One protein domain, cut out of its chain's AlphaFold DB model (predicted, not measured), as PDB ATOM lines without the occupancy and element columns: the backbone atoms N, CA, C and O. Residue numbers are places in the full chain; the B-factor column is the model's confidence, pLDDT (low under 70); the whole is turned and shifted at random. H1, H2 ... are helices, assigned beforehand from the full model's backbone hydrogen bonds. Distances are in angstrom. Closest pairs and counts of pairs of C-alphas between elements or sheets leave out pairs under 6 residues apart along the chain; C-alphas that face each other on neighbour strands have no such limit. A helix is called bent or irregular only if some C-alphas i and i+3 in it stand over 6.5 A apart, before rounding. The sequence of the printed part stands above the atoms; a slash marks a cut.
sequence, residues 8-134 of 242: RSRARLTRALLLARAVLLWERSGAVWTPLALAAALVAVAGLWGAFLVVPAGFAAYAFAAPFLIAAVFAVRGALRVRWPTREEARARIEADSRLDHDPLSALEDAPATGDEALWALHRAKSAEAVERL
ATOM      1  N   ARG A   8     127.400 105.531 166.373       79.00
ATOM      2  CA  ARG A   8     127.469 106.392 167.568       79.00
ATOM      3  C   ARG A   8     127.901 107.819 167.224       79.00
ATOM      4  O   ARG A   8     127.284 108.776 167.703       79.00
ATOM      5  N   SER A   9     128.901 107.970 166.362       75.25
ATOM      6  CA  SER A   9     129.408 109.268 165.901       75.25
ATOM      7  C   SER A   9     128.384 110.003 165.035       75.25
ATOM      8  O   SER A   9     128.178 111.204 165.218       75.25
ATOM      9  N   ARG A  10     127.631 109.285 164.183       76.62
ATOM     10  CA  ARG A  10     126.504 109.874 163.427       76.62
ATOM     11  C   ARG A  10     125.408 110.410 164.345       76.62
ATOM     12  O   ARG A  10     124.903 111.516 164.128       76.62
ATOM     13  N   ALA A  11     125.039 109.653 165.378       79.56
ATOM     14  CA  ALA A  11     124.020 110.071 166.338       79.56
ATOM     15  C   ALA A  11     124.461 111.310 167.137       79.56
ATOM     16  O   ALA A  11     123.665 112.233 167.324       79.56
ATOM     17  N   ARG A  12     125.733 111.368 167.559       76.75
ATOM     18  CA  ARG A  12     126.317 112.548 168.219       76.75
ATOM     19  C   ARG A  12     126.302 113.776 167.313       76.75
ATOM     20  O   ARG A  12     125.817 114.818 167.743       76.75
ATOM     21  N   LEU A  13     126.733 113.642 166.059       77.50
ATOM     22  CA  LEU A  13     126.723 114.739 165.088       77.50
ATOM     23  C   LEU A  13     125.303 115.257 164.818       77.50
ATOM     24  O   LEU A  13     125.058 116.460 164.829       77.50
ATOM     25  N   THR A  14     124.341 114.350 164.633       80.06
ATOM     26  CA  THR A  14     122.936 114.721 164.406       80.06
ATOM     27  C   THR A  14     122.371 115.484 165.604       80.06
ATOM     28  O   THR A  14     121.715 116.510 165.428       80.06
ATOM     29  N   ARG A  15     122.667 115.033 166.831       79.88
ATOM     30  CA  ARG A  15     122.279 115.742 168.058       79.88
ATOM     31  C   ARG A  15     122.943 117.113 168.151       79.88
ATOM     32  O   ARG A  15     122.249 118.077 168.446       79.88
ATOM     33  N   ALA A  16     124.238 117.217 167.860       76.56
ATOM     34  CA  ALA A  16     124.955 118.491 167.867       76.56
ATOM     35  C   ALA A  16     124.352 119.489 166.865       76.56
ATOM     36  O   ALA A  16     124.115 120.639 167.219       76.56
ATOM     37  N   LEU A  17     124.001 119.038 165.655       79.38
ATOM     38  CA  LEU A  17     123.322 119.858 164.645       79.38
ATOM     39  C   LEU A  17     121.926 120.305 165.091       79.38
ATOM     40  O   LEU A  17     121.556 121.462 164.888       79.38
ATOM     41  N   LEU A  18     121.142 119.412 165.702       80.19
ATOM     42  CA  LEU A  18     119.825 119.761 166.242       80.19
ATOM     43  C   LEU A  18     119.941 120.776 167.382       80.19
ATOM     44  O   LEU A  18     119.198 121.756 167.394       80.19
ATOM     45  N   LEU A  19     120.899 120.588 168.290       79.38
ATOM     46  CA  LEU A  19     121.175 121.522 169.377       79.38
ATOM     47  C   LEU A  19     121.653 122.875 168.845       79.38
ATOM     48  O   LEU A  19     121.159 123.899 169.300       79.38
ATOM     49  N   ALA A  20     122.533 122.906 167.842       78.75
ATOM     50  CA  ALA A  20     122.988 124.150 167.222       78.75
ATOM     51  C   ALA A  20     121.829 124.910 166.568       78.75
ATOM     52  O   ALA A  20     121.687 126.115 166.766       78.75
ATOM     53  N   ARG A  21     120.944 124.205 165.851       79.88
ATOM     54  CA  ARG A  21     119.724 124.805 165.290       79.88
ATOM     55  C   ARG A  21     118.779 125.305 166.374       79.88
ATOM     56  O   ARG A  21     118.225 126.386 166.212       79.88
ATOM     57  N   ALA A  22     118.603 124.554 167.461       79.38
ATOM     58  CA  ALA A  22     117.770 124.964 168.587       79.38
ATOM     59  C   ALA A  22     118.335 126.213 169.279       79.38
ATOM     60  O   ALA A  22     117.585 127.145 169.552       79.38
ATOM     61  N   VAL A  23     119.653 126.276 169.485       80.06
ATOM     62  CA  VAL A  23     120.342 127.447 170.045       80.06
ATOM     63  C   VAL A  23     120.207 128.651 169.118       80.06
ATOM     64  O   VAL A  23     119.842 129.720 169.587       80.06
ATOM     65  N   LEU A  24     120.411 128.495 167.807       76.69
ATOM     66  CA  LEU A  24     120.234 129.592 166.847       76.69
ATOM     67  C   LEU A  24     118.775 130.059 166.774       76.69
ATOM     68  O   LEU A  24     118.518 131.257 166.673       76.69
ATOM     69  N   LEU A  25     117.812 129.136 166.849       78.44
ATOM     70  CA  LEU A  25     116.391 129.473 166.901       78.44
ATOM     71  C   LEU A  25     116.051 130.217 168.197       78.44
ATOM     72  O   LEU A  25     115.290 131.175 168.151       78.44
ATOM     73  N   TRP A  26     116.640 129.817 169.324       75.81
ATOM     74  CA  TRP A  26     116.490 130.487 170.615       75.81
ATOM     75  C   TRP A  26     117.123 131.885 170.628       75.81
ATOM     76  O   TRP A  26     116.495 132.853 171.051       75.81
ATOM     77  N   GLU A  27     118.343 132.023 170.101       78.62
ATOM     78  CA  GLU A  27     119.018 133.315 169.944       78.62
ATOM     79  C   GLU A  27     118.190 134.256 169.046       78.62
ATOM     80  O   GLU A  27     118.027 135.434 169.366       78.62
ATOM     81  N   ARG A  28     117.600 133.738 167.956       77.88
ATOM     82  CA  ARG A  28     116.748 134.515 167.037       77.88
ATOM     83  C   ARG A  28     115.356 134.808 167.603       77.88
ATOM     84  O   ARG A  28     114.825 135.890 167.353       77.88
ATOM     85  N   SER A  29     114.770 133.892 168.378       75.62
ATOM     86  CA  SER A  29     113.455 134.096 169.001       75.62
ATOM     87  C   SER A  29     113.490 135.219 170.036       75.62
ATOM     88  O   SER A  29     112.464 135.865 170.244       75.62
ATOM     89  N   GLY A  30     114.676 135.512 170.591       73.56
ATOM     90  CA  GLY A  30     114.973 136.665 171.445       73.56
ATOM     91  C   GLY A  30     114.287 137.951 171.007       73.56
ATOM     92  O   GLY A  30     113.642 138.618 171.812       73.56
ATOM     93  N   ALA A  31     114.345 138.269 169.714       74.75
ATOM     94  CA  ALA A  31     113.763 139.490 169.161       74.75
ATOM     95  C   ALA A  31     112.227 139.565 169.268       74.75
ATOM     96  O   ALA A  31     111.669 140.658 169.219       74.75
ATOM     97  N   VAL A  32     111.544 138.426 169.402       79.88
ATOM     98  CA  VAL A  32     110.078 138.339 169.453       79.88
ATOM     99  C   VAL A  32     109.574 138.441 170.889       79.88
ATOM    100  O   VAL A  32     108.672 139.227 171.168       79.88
ATOM    101  N   TRP A  33     110.159 137.678 171.817       80.69
ATOM    102  CA  TRP A  33     109.675 137.640 173.201       80.69
ATOM    103  C   TRP A  33     110.235 138.765 174.078       80.69
ATOM    104  O   TRP A  33     109.560 139.176 175.018       80.69
ATOM    105  N   THR A  34     111.410 139.322 173.757       84.19
ATOM    106  CA  THR A  34     111.999 140.453 174.504       84.19
ATOM    107  C   THR A  34     111.075 141.675 174.596       84.19
ATOM    108  O   THR A  34     110.824 142.117 175.718       84.19
ATOM    109  N   PRO A  35     110.524 142.234 173.495       85.12
ATOM    110  CA  PRO A  35     109.644 143.403 173.593       85.12
ATOM    111  C   PRO A  35     108.374 143.105 174.399       85.12
ATOM    112  O   PRO A  35     107.899 143.965 175.137       85.12
ATOM    113  N   LEU A  36     107.851 141.879 174.307       86.94
ATOM    114  CA  LEU A  36     106.653 141.462 175.032       86.94
ATOM    115  C   LEU A  36     106.915 141.337 176.541       86.94
ATOM    116  O   LEU A  36     106.123 141.821 177.347       86.94
ATOM    117  N   ALA A  37     108.055 140.755 176.919       86.50
ATOM    118  CA  ALA A  37     108.503 140.679 178.307       86.50
ATOM    119  C   ALA A  37     108.742 142.075 178.905       86.50
ATOM    120  O   ALA A  37     108.351 142.329 180.043       86.50
ATOM    121  N   LEU A  38     109.322 143.000 178.131       88.44
ATOM    122  CA  LEU A  38     109.495 144.398 178.540       88.44
ATOM    123  C   LEU A  38     108.157 145.113 178.749       88.44
ATOM    124  O   LEU A  38     108.000 145.804 179.752       88.44
ATOM    125  N   ALA A  39     107.184 144.934 177.852       89.81
ATOM    126  CA  ALA A  39     105.849 145.509 178.026       89.81
ATOM    127  C   ALA A  39     105.143 144.954 179.271       89.81
ATOM    128  O   ALA A  39     104.589 145.727 180.051       89.81
ATOM    129  N   ALA A  40     105.217 143.641 179.498       88.50
ATOM    130  CA  ALA A  40     104.663 143.018 180.696       88.50
ATOM    131  C   ALA A  40     105.328 143.554 181.975       88.50
ATOM    132  O   ALA A  40     104.632 143.909 182.924       88.50
ATOM    133  N   ALA A  41     106.659 143.676 181.983       88.56
ATOM    134  CA  ALA A  41     107.400 144.252 183.101       88.56
ATOM    135  C   ALA A  41     107.015 145.720 183.348       88.56
ATOM    136  O   ALA A  41     106.778 146.103 184.490       88.56
ATOM    137  N   LEU A  42     106.888 146.526 182.291       90.31
ATOM    138  CA  LEU A  42     106.459 147.921 182.390       90.31
ATOM    139  C   LEU A  42     105.064 148.040 183.010       90.31
ATOM    140  O   LEU A  42     104.869 148.832 183.927       90.31
ATOM    141  N   VAL A  43     104.105 147.242 182.539       88.38
ATOM    142  CA  VAL A  43     102.733 147.239 183.062       88.38
ATOM    143  C   VAL A  43     102.691 146.759 184.514       88.38
ATOM    144  O   VAL A  43     101.994 147.360 185.330       88.38
ATOM    145  N   ALA A  44     103.467 145.730 184.863       85.62
ATOM    146  CA  ALA A  44     103.569 145.244 186.236       85.62
ATOM    147  C   ALA A  44     104.136 146.315 187.179       85.62
ATOM    148  O   ALA A  44     103.565 146.563 188.239       85.62
ATOM    149  N   VAL A  45     105.210 147.003 186.772       88.19
ATOM    150  CA  VAL A  45     105.782 148.122 187.534       88.19
ATOM    151  C   VAL A  45     104.773 149.266 187.637       88.19
ATOM    152  O   VAL A  45     104.509 149.745 188.732       88.19
ATOM    153  N   ALA A  46     104.128 149.671 186.543       86.81
ATOM    154  CA  ALA A  46     103.105 150.714 186.578       86.81
ATOM    155  C   ALA A  46     101.948 150.367 187.536       86.81
ATOM    156  O   ALA A  46     101.464 151.231 188.267       86.81
ATOM    157  N   GLY A  47     101.536 149.095 187.578       83.81
ATOM    158  CA  GLY A  47     100.538 148.589 188.520       83.81
ATOM    159  C   GLY A  47     101.010 148.624 189.970       83.81
ATOM    160  O   GLY A  47     100.266 149.078 190.837       83.81
ATOM    161  N   LEU A  48     102.256 148.223 190.223       83.00
ATOM    162  CA  LEU A  48     102.871 148.241 191.551       83.00
ATOM    163  C   LEU A  48     102.926 149.652 192.148       83.00
ATOM    164  O   LEU A  48     102.710 149.828 193.341       83.00
ATOM    165  N   TRP A  49     103.164 150.654 191.306       83.31
ATOM    166  CA  TRP A  49     103.193 152.065 191.694       83.31
ATOM    167  C   TRP A  49     101.815 152.745 191.631       83.31
ATOM    168  O   TRP A  49     101.708 153.949 191.854       83.31
ATOM    169  N   GLY A  50     100.747 152.002 191.325       81.88
ATOM    170  CA  GLY A  50      99.383 152.529 191.292       81.88
ATOM    171  C   GLY A  50      99.108 153.517 190.154       81.88
ATOM    172  O   GLY A  50      98.129 154.257 190.223       81.88
ATOM    173  N   ALA A  51      99.913 153.527 189.085       82.88
ATOM    174  CA  ALA A  51      99.775 154.481 187.980       82.88
ATOM    175  C   ALA A  51      98.372 154.447 187.344       82.88
ATOM    176  O   ALA A  51      97.817 155.484 186.988       82.88
ATOM    177  N   PHE A  52      97.750 153.265 187.279       80.38
ATOM    178  CA  PHE A  52      96.396 153.086 186.744       80.38
ATOM    179  C   PHE A  52      95.288 153.739 187.585       80.38
ATOM    180  O   PHE A  52      94.187 153.911 187.073       80.38
ATOM    181  N   LEU A  53      95.553 154.108 188.845       78.31
ATOM    182  CA  LEU A  53      94.587 154.803 189.707       78.31
ATOM    183  C   LEU A  53      94.493 156.301 189.389       78.31
ATOM    184  O   LEU A  53      93.478 156.924 189.683       78.31
ATOM    185  N   VAL A  54      95.548 156.871 188.800       80.75
ATOM    186  CA  VAL A  54      95.618 158.292 188.420       80.75
ATOM    187  C   VAL A  54      95.054 158.511 187.011       80.75
ATOM    188  O   VAL A  54      94.612 159.604 186.668       80.75
ATOM    189  N   VAL A  55      95.043 157.460 186.187       81.25
ATOM    190  CA  VAL A  55      94.495 157.505 184.830       81.25
ATOM    191  C   VAL A  55      92.962 157.563 184.897       81.25
ATOM    192  O   VAL A  55      92.356 156.712 185.553       81.25
ATOM    193  N   PRO A  56      92.301 158.506 184.195       85.69
ATOM    194  CA  PRO A  56      90.844 158.547 184.152       85.69
ATOM    195  C   PRO A  56      90.267 157.226 183.628       85.69
ATOM    196  O   PRO A  56      90.838 156.611 182.726       85.69
ATOM    197  N   ALA A  57      89.114 156.798 184.149       79.00
ATOM    198  CA  ALA A  57      88.563 155.459 183.899       79.00
ATOM    199  C   ALA A  57      88.432 155.104 182.404       79.00
ATOM    200  O   ALA A  57      88.773 153.989 182.011       79.00
ATOM    201  N   GLY A  58      88.033 156.066 181.562       83.81
ATOM    202  CA  GLY A  58      87.935 155.875 180.109       83.81
ATOM    203  C   GLY A  58      89.276 155.613 179.410       83.81
ATOM    204  O   GLY A  58      89.300 155.022 178.336       83.81
ATOM    205  N   PHE A  59      90.399 155.995 180.027       86.31
ATOM    206  CA  PHE A  59      91.743 155.820 179.476       86.31
ATOM    207  C   PHE A  59      92.509 154.625 180.051       86.31
ATOM    208  O   PHE A  59      93.523 154.224 179.480       86.31
ATOM    209  N   ALA A  60      92.025 154.010 181.133       82.31
ATOM    210  CA  ALA A  60      92.728 152.922 181.814       82.31
ATOM    211  C   ALA A  60      92.969 151.706 180.898       82.31
ATOM    212  O   ALA A  60      94.058 151.129 180.913       82.31
ATOM    213  N   ALA A  61      91.992 151.354 180.056       84.69
ATOM    214  CA  ALA A  61      92.130 150.264 179.089       84.69
ATOM    215  C   ALA A  61      93.215 150.561 178.038       84.69
ATOM    216  O   ALA A  61      94.033 149.695 177.733       84.69
ATOM    217  N   TYR A  62      93.275 151.798 177.533       90.44
ATOM    218  CA  TYR A  62      94.302 152.211 176.573       90.44
ATOM    219  C   TYR A  62      95.692 152.264 177.212       90.44
ATOM    220  O   TYR A  62      96.650 151.793 176.606       90.44
ATOM    221  N   ALA A  63      95.806 152.770 178.443       87.56
ATOM    222  CA  ALA A  63      97.067 152.802 179.185       87.56
ATOM    223  C   ALA A  63      97.632 151.392 179.427       87.56
ATOM    224  O   ALA A  63      98.843 151.191 179.362       87.56
ATOM    225  N   PHE A  64      96.760 150.408 179.662       88.50
ATOM    226  CA  PHE A  64      97.155 149.006 179.792       88.50
ATOM    227  C   PHE A  64      97.517 148.376 178.440       88.50
ATOM    228  O   PHE A  64      98.520 147.677 178.337       88.50
ATOM    229  N   ALA A  65      96.722 148.622 177.394       91.44
ATOM    230  CA  ALA A  65      96.885 147.969 176.096       91.44
ATOM    231  C   ALA A  65      98.034 148.545 175.249       91.44
ATOM    232  O   ALA A  65      98.680 147.802 174.509       91.44
ATOM    233  N   ALA A  66      98.314 149.848 175.342       93.50
ATOM    234  CA  ALA A  66      99.274 150.528 174.470       93.50
ATOM    235  C   ALA A  66     100.695 149.921 174.502       93.50
ATOM    236  O   ALA A  66     101.237 149.672 173.421       93.50
ATOM    237  N   PRO A  67     101.298 149.596 175.667       92.38
ATOM    238  CA  PRO A  67     102.602 148.931 175.713       92.38
ATOM    239  C   PRO A  67     102.622 147.593 174.970       92.38
ATOM    240  O   PRO A  67     103.579 147.300 174.256       92.38
ATOM    241  N   PHE A  68     101.553 146.798 175.090       92.25
ATOM    242  CA  PHE A  68     101.440 145.510 174.402       92.25
ATOM    243  C   PHE A  68     101.259 145.673 172.894       92.25
ATOM    244  O   PHE A  68     101.852 144.910 172.138       92.25
ATOM    245  N   LEU A  69     100.505 146.678 172.442       94.12
ATOM    246  CA  LEU A  69     100.371 146.985 171.015       94.12
ATOM    247  C   LEU A  69     101.715 147.399 170.406       94.12
ATOM    248  O   LEU A  69     102.105 146.889 169.357       94.12
ATOM    249  N   ILE A  70     102.462 148.268 171.091       92.06
ATOM    250  CA  ILE A  70     103.807 148.674 170.664       92.06
ATOM    251  C   ILE A  70     104.732 147.452 170.628       92.06
ATOM    252  O   ILE A  70     105.397 147.204 169.619       92.06
ATOM    253  N   ALA A  71     104.738 146.643 171.690       90.56
ATOM    254  CA  ALA A  71     105.531 145.421 171.748       90.56
ATOM    255  C   ALA A  71     105.160 144.425 170.644       90.56
ATOM    256  O   ALA A  71     106.058 143.813 170.073       90.56
ATOM    257  N   ALA A  72     103.879 144.303 170.294       89.44
ATOM    258  CA  ALA A  72     103.419 143.453 169.202       89.44
ATOM    259  C   ALA A  72     103.986 143.911 167.852       89.44
ATOM    260  O   ALA A  72     104.476 143.081 167.091       89.44
ATOM    261  N   VAL A  73     104.018 145.217 167.569       90.50
ATOM    262  CA  VAL A  73     104.640 145.748 166.340       90.50
ATOM    263  C   VAL A  73     106.128 145.390 166.275       90.50
ATOM    264  O   VAL A  73     106.612 144.927 165.237       90.50
ATOM    265  N   PHE A  74     106.861 145.556 167.379       86.69
ATOM    266  CA  PHE A  74     108.274 145.170 167.442       86.69
ATOM    267  C   PHE A  74     108.473 143.658 167.330       86.69
ATOM    268  O   PHE A  74     109.371 143.229 166.608       86.69
ATOM    269  N   ALA A  75     107.620 142.858 167.971       85.62
ATOM    270  CA  ALA A  75     107.651 141.404 167.900       85.62
ATOM    271  C   ALA A  75     107.384 140.907 166.474       85.62
ATOM    272  O   ALA A  75     108.114 140.049 165.986       85.62
ATOM    273  N   VAL A  76     106.411 141.495 165.767       86.88
ATOM    274  CA  VAL A  76     106.126 141.199 164.355       86.88
ATOM    275  C   VAL A  76     107.307 141.601 163.477       86.88
ATOM    276  O   VAL A  76     107.768 140.794 162.675       86.88
ATOM    277  N   ARG A  77     107.880 142.799 163.652       85.12
ATOM    278  CA  ARG A  77     109.109 143.197 162.936       85.12
ATOM    279  C   ARG A  77     110.280 142.257 163.213       85.12
ATOM    280  O   ARG A  77     111.055 141.982 162.301       85.12
ATOM    281  N   GLY A  78     110.418 141.798 164.453       80.12
ATOM    282  CA  GLY A  78     111.396 140.795 164.855       80.12
ATOM    283  C   GLY A  78     111.158 139.492 164.106       80.12
ATOM    284  O   GLY A  78     112.047 139.035 163.399       80.12
ATOM    285  N   ALA A  79     109.937 138.962 164.165       79.75
ATOM    286  CA  ALA A  79     109.533 137.726 163.506       79.75
ATOM    287  C   ALA A  79     109.740 137.774 161.984       79.75
ATOM    288  O   ALA A  79     110.291 136.836 161.418       79.75
ATOM    289  N   LEU A  80     109.405 138.891 161.332       81.50
ATOM    290  CA  LEU A  80     109.638 139.094 159.896       81.50
ATOM    291  C   LEU A  80     111.129 139.114 159.523       81.50
ATOM    292  O   LEU A  80     111.484 138.855 158.376       81.50
ATOM    293  N   ARG A  81     112.017 139.422 160.475       75.56
ATOM    294  CA  ARG A  81     113.477 139.379 160.296       75.56
ATOM    295  C   ARG A  81     114.084 138.033 160.690       75.56
ATOM    296  O   ARG A  81     115.238 137.775 160.346       75.56
ATOM    297  N   VAL A  82     113.345 137.177 161.400       71.06
ATOM    298  CA  VAL A  82     113.810 135.838 161.773       71.06
ATOM    299  C   VAL A  82     113.818 134.964 160.525       71.06
ATOM    300  O   VAL A  82     112.797 134.464 160.063       71.06
ATOM    301  N   ARG A  83     115.013 134.757 159.976       72.25
ATOM    302  CA  ARG A  83     115.247 133.753 158.938       72.25
ATOM    303  C   ARG A  83     115.375 132.386 159.602       72.25
ATOM    304  O   ARG A  83     115.976 132.267 160.674       72.25
ATOM    305  N   TRP A  84     114.837 131.349 158.969       71.44
ATOM    306  CA  TRP A  84     115.056 129.977 159.422       71.44
ATOM    307  C   TRP A  84     116.548 129.634 159.334       71.44
ATOM    308  O   TRP A  84     117.144 129.866 158.281       71.44
ATOM    309  N   PRO A  85     117.168 129.118 160.413       73.19
ATOM    310  CA  PRO A  85     118.581 128.782 160.382       73.19
ATOM    311  C   PRO A  85     118.840 127.629 159.412       73.19
ATOM    312  O   PRO A  85     118.195 126.573 159.500       73.19
ATOM    313  N   THR A  86     119.764 127.842 158.475       76.50
ATOM    314  CA  THR A  86     120.150 126.822 157.494       76.50
ATOM    315  C   THR A  86     121.061 125.778 158.144       76.50
ATOM    316  O   THR A  86     121.597 125.969 159.240       76.50
ATOM    317  N   ARG A  87     121.222 124.619 157.491       70.31
ATOM    318  CA  ARG A  87     122.163 123.590 157.970       70.31
ATOM    319  C   ARG A  87     123.606 124.101 157.988       70.31
ATOM    320  O   ARG A  87     124.339 123.741 158.900       70.31
ATOM    321  N   GLU A  88     123.970 124.942 157.027       72.50
ATOM    322  CA  GLU A  88     125.292 125.570 156.915       72.50
ATOM    323  C   GLU A  88     125.583 126.484 158.112       72.50
ATOM    324  O   GLU A  88     126.620 126.340 158.752       72.50
ATOM    325  N   GLU A  89     124.631 127.340 158.505       72.50
ATOM    326  CA  GLU A  89     124.785 128.228 159.669       72.50
ATOM    327  C   GLU A  89     124.985 127.448 160.980       72.50
ATOM    328  O   GLU A  89     125.778 127.842 161.835       72.50
ATOM    329  N   ALA A  90     124.284 126.322 161.143       74.31
ATOM    330  CA  ALA A  90     124.456 125.455 162.306       74.31
ATOM    331  C   ALA A  90     125.838 124.778 162.339       74.31
ATOM    332  O   ALA A  90     126.379 124.592 163.426       74.31
ATOM    333  N   ARG A  91     126.420 124.436 161.182       73.44
ATOM    334  CA  ARG A  91     127.767 123.848 161.095       73.44
ATOM    335  C   ARG A  91     128.855 124.860 161.387       73.44
ATOM    336  O   ARG A  91     129.615 124.636 162.323       73.44
ATOM    337  N   ALA A  92     128.825 125.998 160.693       73.94
ATOM    338  CA  ALA A  92     129.774 127.085 160.911       73.94
ATOM    339  C   ALA A  92     129.795 127.512 162.389       73.94
ATOM    340  O   ALA A  92     130.843 127.827 162.954       73.94
ATOM    341  N   ARG A  93     128.638 127.466 163.071       73.25
ATOM    342  CA  ARG A  93     128.566 127.734 164.512       73.25
ATOM    343  C   ARG A  93     129.213 126.641 165.367       73.25
ATOM    344  O   ARG A  93     129.892 126.974 166.334       73.25
ATOM    345  N   ILE A  94     129.009 125.366 165.041       72.62
ATOM    346  CA  ILE A  94     129.649 124.243 165.743       72.62
ATOM    347  C   ILE A  94     131.175 124.297 165.584       72.62
ATOM    348  O   ILE A  94     131.884 124.071 166.566       72.62
ATOM    349  N   GLU A  95     131.671 124.617 164.387       74.25
ATOM    350  CA  GLU A  95     133.104 124.754 164.085       74.25
ATOM    351  C   GLU A  95     133.721 125.918 164.868       74.25
ATOM    352  O   GLU A  95     134.717 125.729 165.575       74.25
ATOM    353  N   ALA A  96     133.059 127.080 164.861       73.69
ATOM    354  CA  ALA A  96     133.484 128.254 165.620       73.69
ATOM    355  C   ALA A  96     133.490 128.019 167.144       73.69
ATOM    356  O   ALA A  96     134.445 128.395 167.828       73.69
ATOM    357  N   ASP A  97     132.449 127.384 167.695       70.88
ATOM    358  CA  ASP A  97     132.342 127.128 169.139       70.88
ATOM    359  C   ASP A  97     133.280 125.992 169.602       70.88
ATOM    360  O   ASP A  97     133.775 126.020 170.736       70.88
ATOM    361  N   SER A  98     133.575 125.022 168.730       68.44
ATOM    362  CA  SER A  98     134.503 123.915 169.011       68.44
ATOM    363  C   SER A  98     135.972 124.261 168.749       68.44
ATOM    364  O   SER A  98     136.836 123.485 169.153       68.44
ATOM    365  N   ARG A  99     136.260 125.434 168.158       67.31
ATOM    366  CA  ARG A  99     137.606 125.872 167.740       67.31
ATOM    367  C   ARG A  99     138.308 124.820 166.880       67.31
ATOM    368  O   ARG A  99     139.451 124.457 167.147       67.31
ATOM    369  N   LEU A 100     137.587 124.278 165.905       64.44
ATOM    370  CA  LEU A 100     138.179 123.357 164.945       64.44
ATOM    371  C   LEU A 100     138.975 124.181 163.927       64.44
ATOM    372  O   LEU A 100     138.409 125.051 163.271       64.44
ATOM    373  N   ASP A 101     140.278 123.930 163.818       55.91
ATOM    374  CA  ASP A 101     141.095 124.523 162.760       55.91
ATOM    375  C   ASP A 101     140.679 123.900 161.410       55.91
ATOM    376  O   ASP A 101     140.723 122.679 161.253       55.91
ATOM    377  N   HIS A 102     140.287 124.746 160.446       57.91
ATOM    378  CA  HIS A 102     140.081 124.429 159.015       57.91
ATOM    379  C   HIS A 102     138.751 123.778 158.542       57.91
ATOM    380  O   HIS A 102     138.779 123.025 157.573       57.91
ATOM    381  N   ASP A 103     137.590 124.082 159.140       58.78
ATOM    382  CA  ASP A 103     136.245 123.640 158.675       58.78
ATOM    383  C   ASP A 103     136.099 122.135 158.309       58.78
ATOM    384  O   ASP A 103     135.654 121.761 157.213       58.78
ATOM    385  N   PRO A 104     136.449 121.209 159.226       63.16
ATOM    386  CA  PRO A 104     136.428 119.772 158.952       63.16
ATOM    387  C   PRO A 104     135.019 119.202 158.698       63.16
ATOM    388  O   PRO A 104     134.903 118.123 158.116       63.16
ATOM    389  N   LEU A 105     133.941 119.883 159.118       61.53
ATOM    390  CA  LEU A 105     132.570 119.431 158.851       61.53
ATOM    391  C   LEU A 105     132.122 119.770 157.428       61.53
ATOM    392  O   LEU A 105     131.310 119.028 156.874       61.53
ATOM    393  N   SER A 106     132.654 120.842 156.836       63.91
ATOM    394  CA  SER A 106     132.454 121.146 155.415       63.91
ATOM    395  C   SER A 106     133.194 120.139 154.528       63.91
ATOM    396  O   SER A 106     132.611 119.614 153.582       63.91
ATOM    397  N   ALA A 107     134.416 119.753 154.911       61.44
ATOM    398  CA  ALA A 107     135.210 118.755 154.188       61.44
ATOM    399  C   ALA A 107     134.603 117.333 154.191       61.44
ATOM    400  O   ALA A 107     134.861 116.544 153.290       61.44
ATOM    401  N   LEU A 108     133.771 116.997 155.186       62.38
ATOM    402  CA  LEU A 108     133.055 115.712 155.273       62.38
ATOM    403  C   LEU A 108     131.878 115.589 154.291       62.38
ATOM    404  O   LEU A 108     131.378 114.483 154.077       62.38
ATOM    405  N   GLU A 109     131.387 116.705 153.752       61.25
ATOM    406  CA  GLU A 109     130.295 116.709 152.772       61.25
ATOM    407  C   GLU A 109     130.752 116.988 151.350       61.25
ATOM    408  O   GLU A 109     129.993 116.705 150.421       61.25
ATOM    409  N   ASP A 110     131.974 117.486 151.188       59.09
ATOM    410  CA  ASP A 110     132.568 117.644 149.876       59.09
ATOM    411  C   ASP A 110     132.884 116.257 149.305       59.09
ATOM    412  O   ASP A 110     133.636 115.465 149.880       59.09
ATOM    413  N   ALA A 111     132.237 115.923 148.191       54.28
ATOM    414  CA  ALA A 111     132.529 114.694 147.475       54.28
ATOM    415  C   ALA A 111     133.786 114.936 146.628       54.28
ATOM    416  O   ALA A 111     133.798 115.882 145.837       54.28
ATOM    417  N   PRO A 112     134.843 114.115 146.751       57.03
ATOM    418  CA  PRO A 112     136.044 114.312 145.958       57.03
ATOM    419  C   PRO A 112     135.698 114.173 144.473       57.03
ATOM    420  O   PRO A 112     135.268 113.114 144.021       57.03
ATOM    421  N   ALA A 113     135.886 115.249 143.708       58.59
ATOM    422  CA  ALA A 113     135.666 115.232 142.264       58.59
ATOM    423  C   ALA A 113     136.724 114.371 141.543       58.59
ATOM    424  O   ALA A 113     136.437 113.778 140.504       58.59
ATOM    425  N   THR A 114     137.948 114.284 142.084       58.50
ATOM    426  CA  THR A 114     139.041 113.399 141.633       58.50
ATOM    427  C   THR A 114     140.118 113.331 142.730       58.50
ATOM    428  O   THR A 114     140.498 114.377 143.255       58.50
ATOM    429  N   GLY A 115     140.624 112.146 143.104       63.41
ATOM    430  CA  GLY A 115     141.688 112.026 144.114       63.41
ATOM    431  C   GLY A 115     141.998 110.593 144.564       63.41
ATOM    432  O   GLY A 115     141.186 109.694 144.377       63.41
ATOM    433  N   ASP A 116     143.184 110.405 145.149       74.94
ATOM    434  CA  ASP A 116     143.682 109.123 145.665       74.94
ATOM    435  C   ASP A 116     142.886 108.666 146.903       74.94
ATOM    436  O   ASP A 116     142.759 109.384 147.903       74.94
ATOM    437  N   GLU A 117     142.341 107.453 146.833       74.31
ATOM    438  CA  GLU A 117     141.428 106.879 147.821       74.31
ATOM    439  C   GLU A 117     142.105 106.668 149.189       74.31
ATOM    440  O   GLU A 117     141.458 106.795 150.235       74.31
ATOM    441  N   ALA A 118     143.426 106.448 149.204       74.94
ATOM    442  CA  ALA A 118     144.218 106.318 150.428       74.94
ATOM    443  C   ALA A 118     144.384 107.659 151.167       74.94
ATOM    444  O   ALA A 118     144.226 107.734 152.391       74.94
ATOM    445  N   LEU A 119     144.638 108.743 150.426       73.56
ATOM    446  CA  LEU A 119     144.683 110.108 150.962       73.56
ATOM    447  C   LEU A 119     143.303 110.552 151.460       73.56
ATOM    448  O   LEU A 119     143.200 111.176 152.520       73.56
ATOM    449  N   TRP A 120     142.237 110.168 150.752       74.62
ATOM    450  CA  TRP A 120     140.864 110.425 151.180       74.62
ATOM    451  C   TRP A 120     140.504 109.674 152.468       74.62
ATOM    452  O   TRP A 120     139.903 110.248 153.377       74.62
ATOM    453  N   ALA A 121     140.909 108.411 152.612       72.44
ATOM    454  CA  ALA A 121     140.722 107.652 153.850       72.44
ATOM    455  C   ALA A 121     141.440 108.301 155.049       72.44
ATOM    456  O   ALA A 121     140.852 108.420 156.126       72.44
ATOM    457  N   LEU A 122     142.670 108.791 154.854       76.44
ATOM    458  CA  LEU A 122     143.422 109.504 155.890       76.44
ATOM    459  C   LEU A 122     142.756 110.835 156.275       76.44
ATOM    460  O   LEU A 122     142.665 111.163 157.460       76.44
ATOM    461  N   HIS A 123     142.277 111.598 155.287       70.06
ATOM    462  CA  HIS A 123     141.566 112.852 155.524       70.06
ATOM    463  C   HIS A 123     140.275 112.614 156.322       70.06
ATOM    464  O   HIS A 123     140.033 113.282 157.326       70.06
ATOM    465  N   ARG A 124     139.507 111.577 155.967       70.19
ATOM    466  CA  ARG A 124     138.299 111.173 156.701       70.19
ATOM    467  C   ARG A 124     138.575 110.742 158.138       70.19
ATOM    468  O   ARG A 124     137.814 111.114 159.029       70.19
ATOM    469  N   ALA A 125     139.652 109.994 158.380       70.81
ATOM    470  CA  ALA A 125     140.036 109.582 159.731       70.81
ATOM    471  C   ALA A 125     140.325 110.797 160.632       70.81
ATOM    472  O   ALA A 125     139.854 110.846 161.769       70.81
ATOM    473  N   LYS A 126     141.005 111.822 160.097       69.44
ATOM    474  CA  LYS A 126     141.241 113.089 160.809       69.44
ATOM    475  C   LYS A 126     139.942 113.851 161.094       69.44
ATOM    476  O   LYS A 126     139.764 114.362 162.199       69.44
ATOM    477  N   SER A 127     139.010 113.890 160.142       64.50
ATOM    478  CA  SER A 127     137.709 114.547 160.336       64.50
ATOM    479  C   SER A 127     136.808 113.800 161.331       64.50
ATOM    480  O   SER A 127     136.051 114.431 162.067       64.50
ATOM    481  N   ALA A 128     136.911 112.470 161.419       67.25
ATOM    482  CA  ALA A 128     136.201 111.674 162.422       67.25
ATOM    483  C   ALA A 128     136.712 111.950 163.849       67.25
ATOM    484  O   ALA A 128     135.902 112.103 164.766       67.25
ATOM    485  N   GLU A 129     138.026 112.105 164.033       69.25
ATOM    486  CA  GLU A 129     138.617 112.486 165.324       69.25
ATOM    487  C   GLU A 129     138.161 113.891 165.771       69.25
ATOM    488  O   GLU A 129     137.930 114.143 166.955       69.25
ATOM    489  N   ALA A 130     137.931 114.805 164.822       66.44
ATOM    490  CA  ALA A 130     137.377 116.129 165.108       66.44
ATOM    491  C   ALA A 130     135.933 116.072 165.654       66.44
ATOM    492  O   ALA A 130     135.573 116.880 166.514       66.44
ATOM    493  N   VAL A 131     135.120 115.093 165.229       64.94
ATOM    494  CA  VAL A 131     133.755 114.874 165.759       64.94
ATOM    495  C   VAL A 131     133.788 114.439 167.228       64.94
ATOM    496  O   VAL A 131     132.888 114.785 167.998       64.94
ATOM    497  N   GLU A 132     134.827 113.724 167.658       68.75
ATOM    498  CA  GLU A 132     134.985 113.340 169.066       68.75
ATOM    499  C   GLU A 132     135.345 114.526 169.968       68.75
ATOM    500  O   GLU A 132     135.021 114.517 171.157       68.75
ATOM    501  N   ARG A 133     135.949 115.576 169.399       70.25
ATOM    502  CA  ARG A 133     136.389 116.789 170.109       70.25
ATOM    503  C   ARG A 133     135.344 117.912 170.133       70.25
ATOM    504  O   ARG A 133     135.654 119.020 170.578       70.25
ATOM    505  N   LEU A 134     134.113 117.646 169.687       65.50
ATOM    506  CA  LEU A 134     133.023 118.624 169.685       65.50
ATOM    507  C   LEU A 134     132.749 119.159 171.095       65.50
ATOM    508  O   LEU A 134     132.464 118.406 172.029       65.50
TER     509      LEU A 134
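This is residues 8 to 134 of the 242 residues of a protein of Caulobacter sp. 17J65-9 (UniProt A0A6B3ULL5). A long, thin rod of helices: at one end H1b and H3 run side by side in opposite directions, with the short H2 in the turn at the tip, and at the other end H4, H5 and H6 form a loose group. H1 links the two ends, bending partway, and H4 crosses its first arm, H1a, nearly at right angles. Residues 113 to 119 stick out at the end away from H2. The printed part has 127 residues with six named helices, H1 to H6 in chain order, and no named strand: all helix. It is extended, with a radius of gyration of the C-alphas of 24.5 A and spans of 82 by 25 by 23 A.

Find C-alpha 8 at (127.469, 106.392, 167.568), where H1, residues 8 to 48, begins. By its hydrogen bonds it was assigned as one helix, but it is bent: C-alphas 32 and 35 are 6.6 A apart. Its arms are H1a, residues 8 to 32, 36.4 A long, and H1b, residues 35 to 48, 19.8 A. Next come H2, residues 51 to 54, and H3, residues 57 to 81, 37.9 A long from C-alpha 57 at (88.563, 155.459, 183.899). H3 is irregular, with C-alphas 58 and 61 7.1 A apart. Then read H4, residues 87 to 98, 16.6 A; H5, residues 104 to 107; and H6, residues 117 to 132, 23.1 A, ending at C-alpha 132 at (134.985, 113.340, 169.066).

Start at the hub, H1, which touches three other helices; the packing is mostly crossed. H1a and H1b stand at a steep tilt of 52 degrees. With residues 9 to 13 alone H1a only just touches H6, with 3 pairs of C-alphas within 8 A, the closest Leu 13 and Val 131 at 7.1 A. With residues 16 to 24 alone it touches H4, about perpendicular at 79 degrees; the closest C-alphas, of Ala 20 and Ala 90, are 5.3 A apart. H1b touches H3 at a shallow tilt of 21 degrees, opposite ways; the closest C-alphas, of Pro 35 and Ala 71, are 4.9 A apart. H5 touches H6, closest at the C-alphas of Pro 104 and Ser 127, 5.6 A. Every O i to N i+4 pair is within hydrogen-bond range in H1b, H4 and H6, against 19 of 21 in H1a and 17 of 21 in H3; H2 and H5 are too short for such a pair.

The two C-alphas farthest apart, of Pro 56 and Asp 116, are 82.0 A apart. The printed part has no cut and no long link. Mean pLDDT of the printed part is 76.9; look for values under 70 at residues 98 to 115, 126 to 132 and 134.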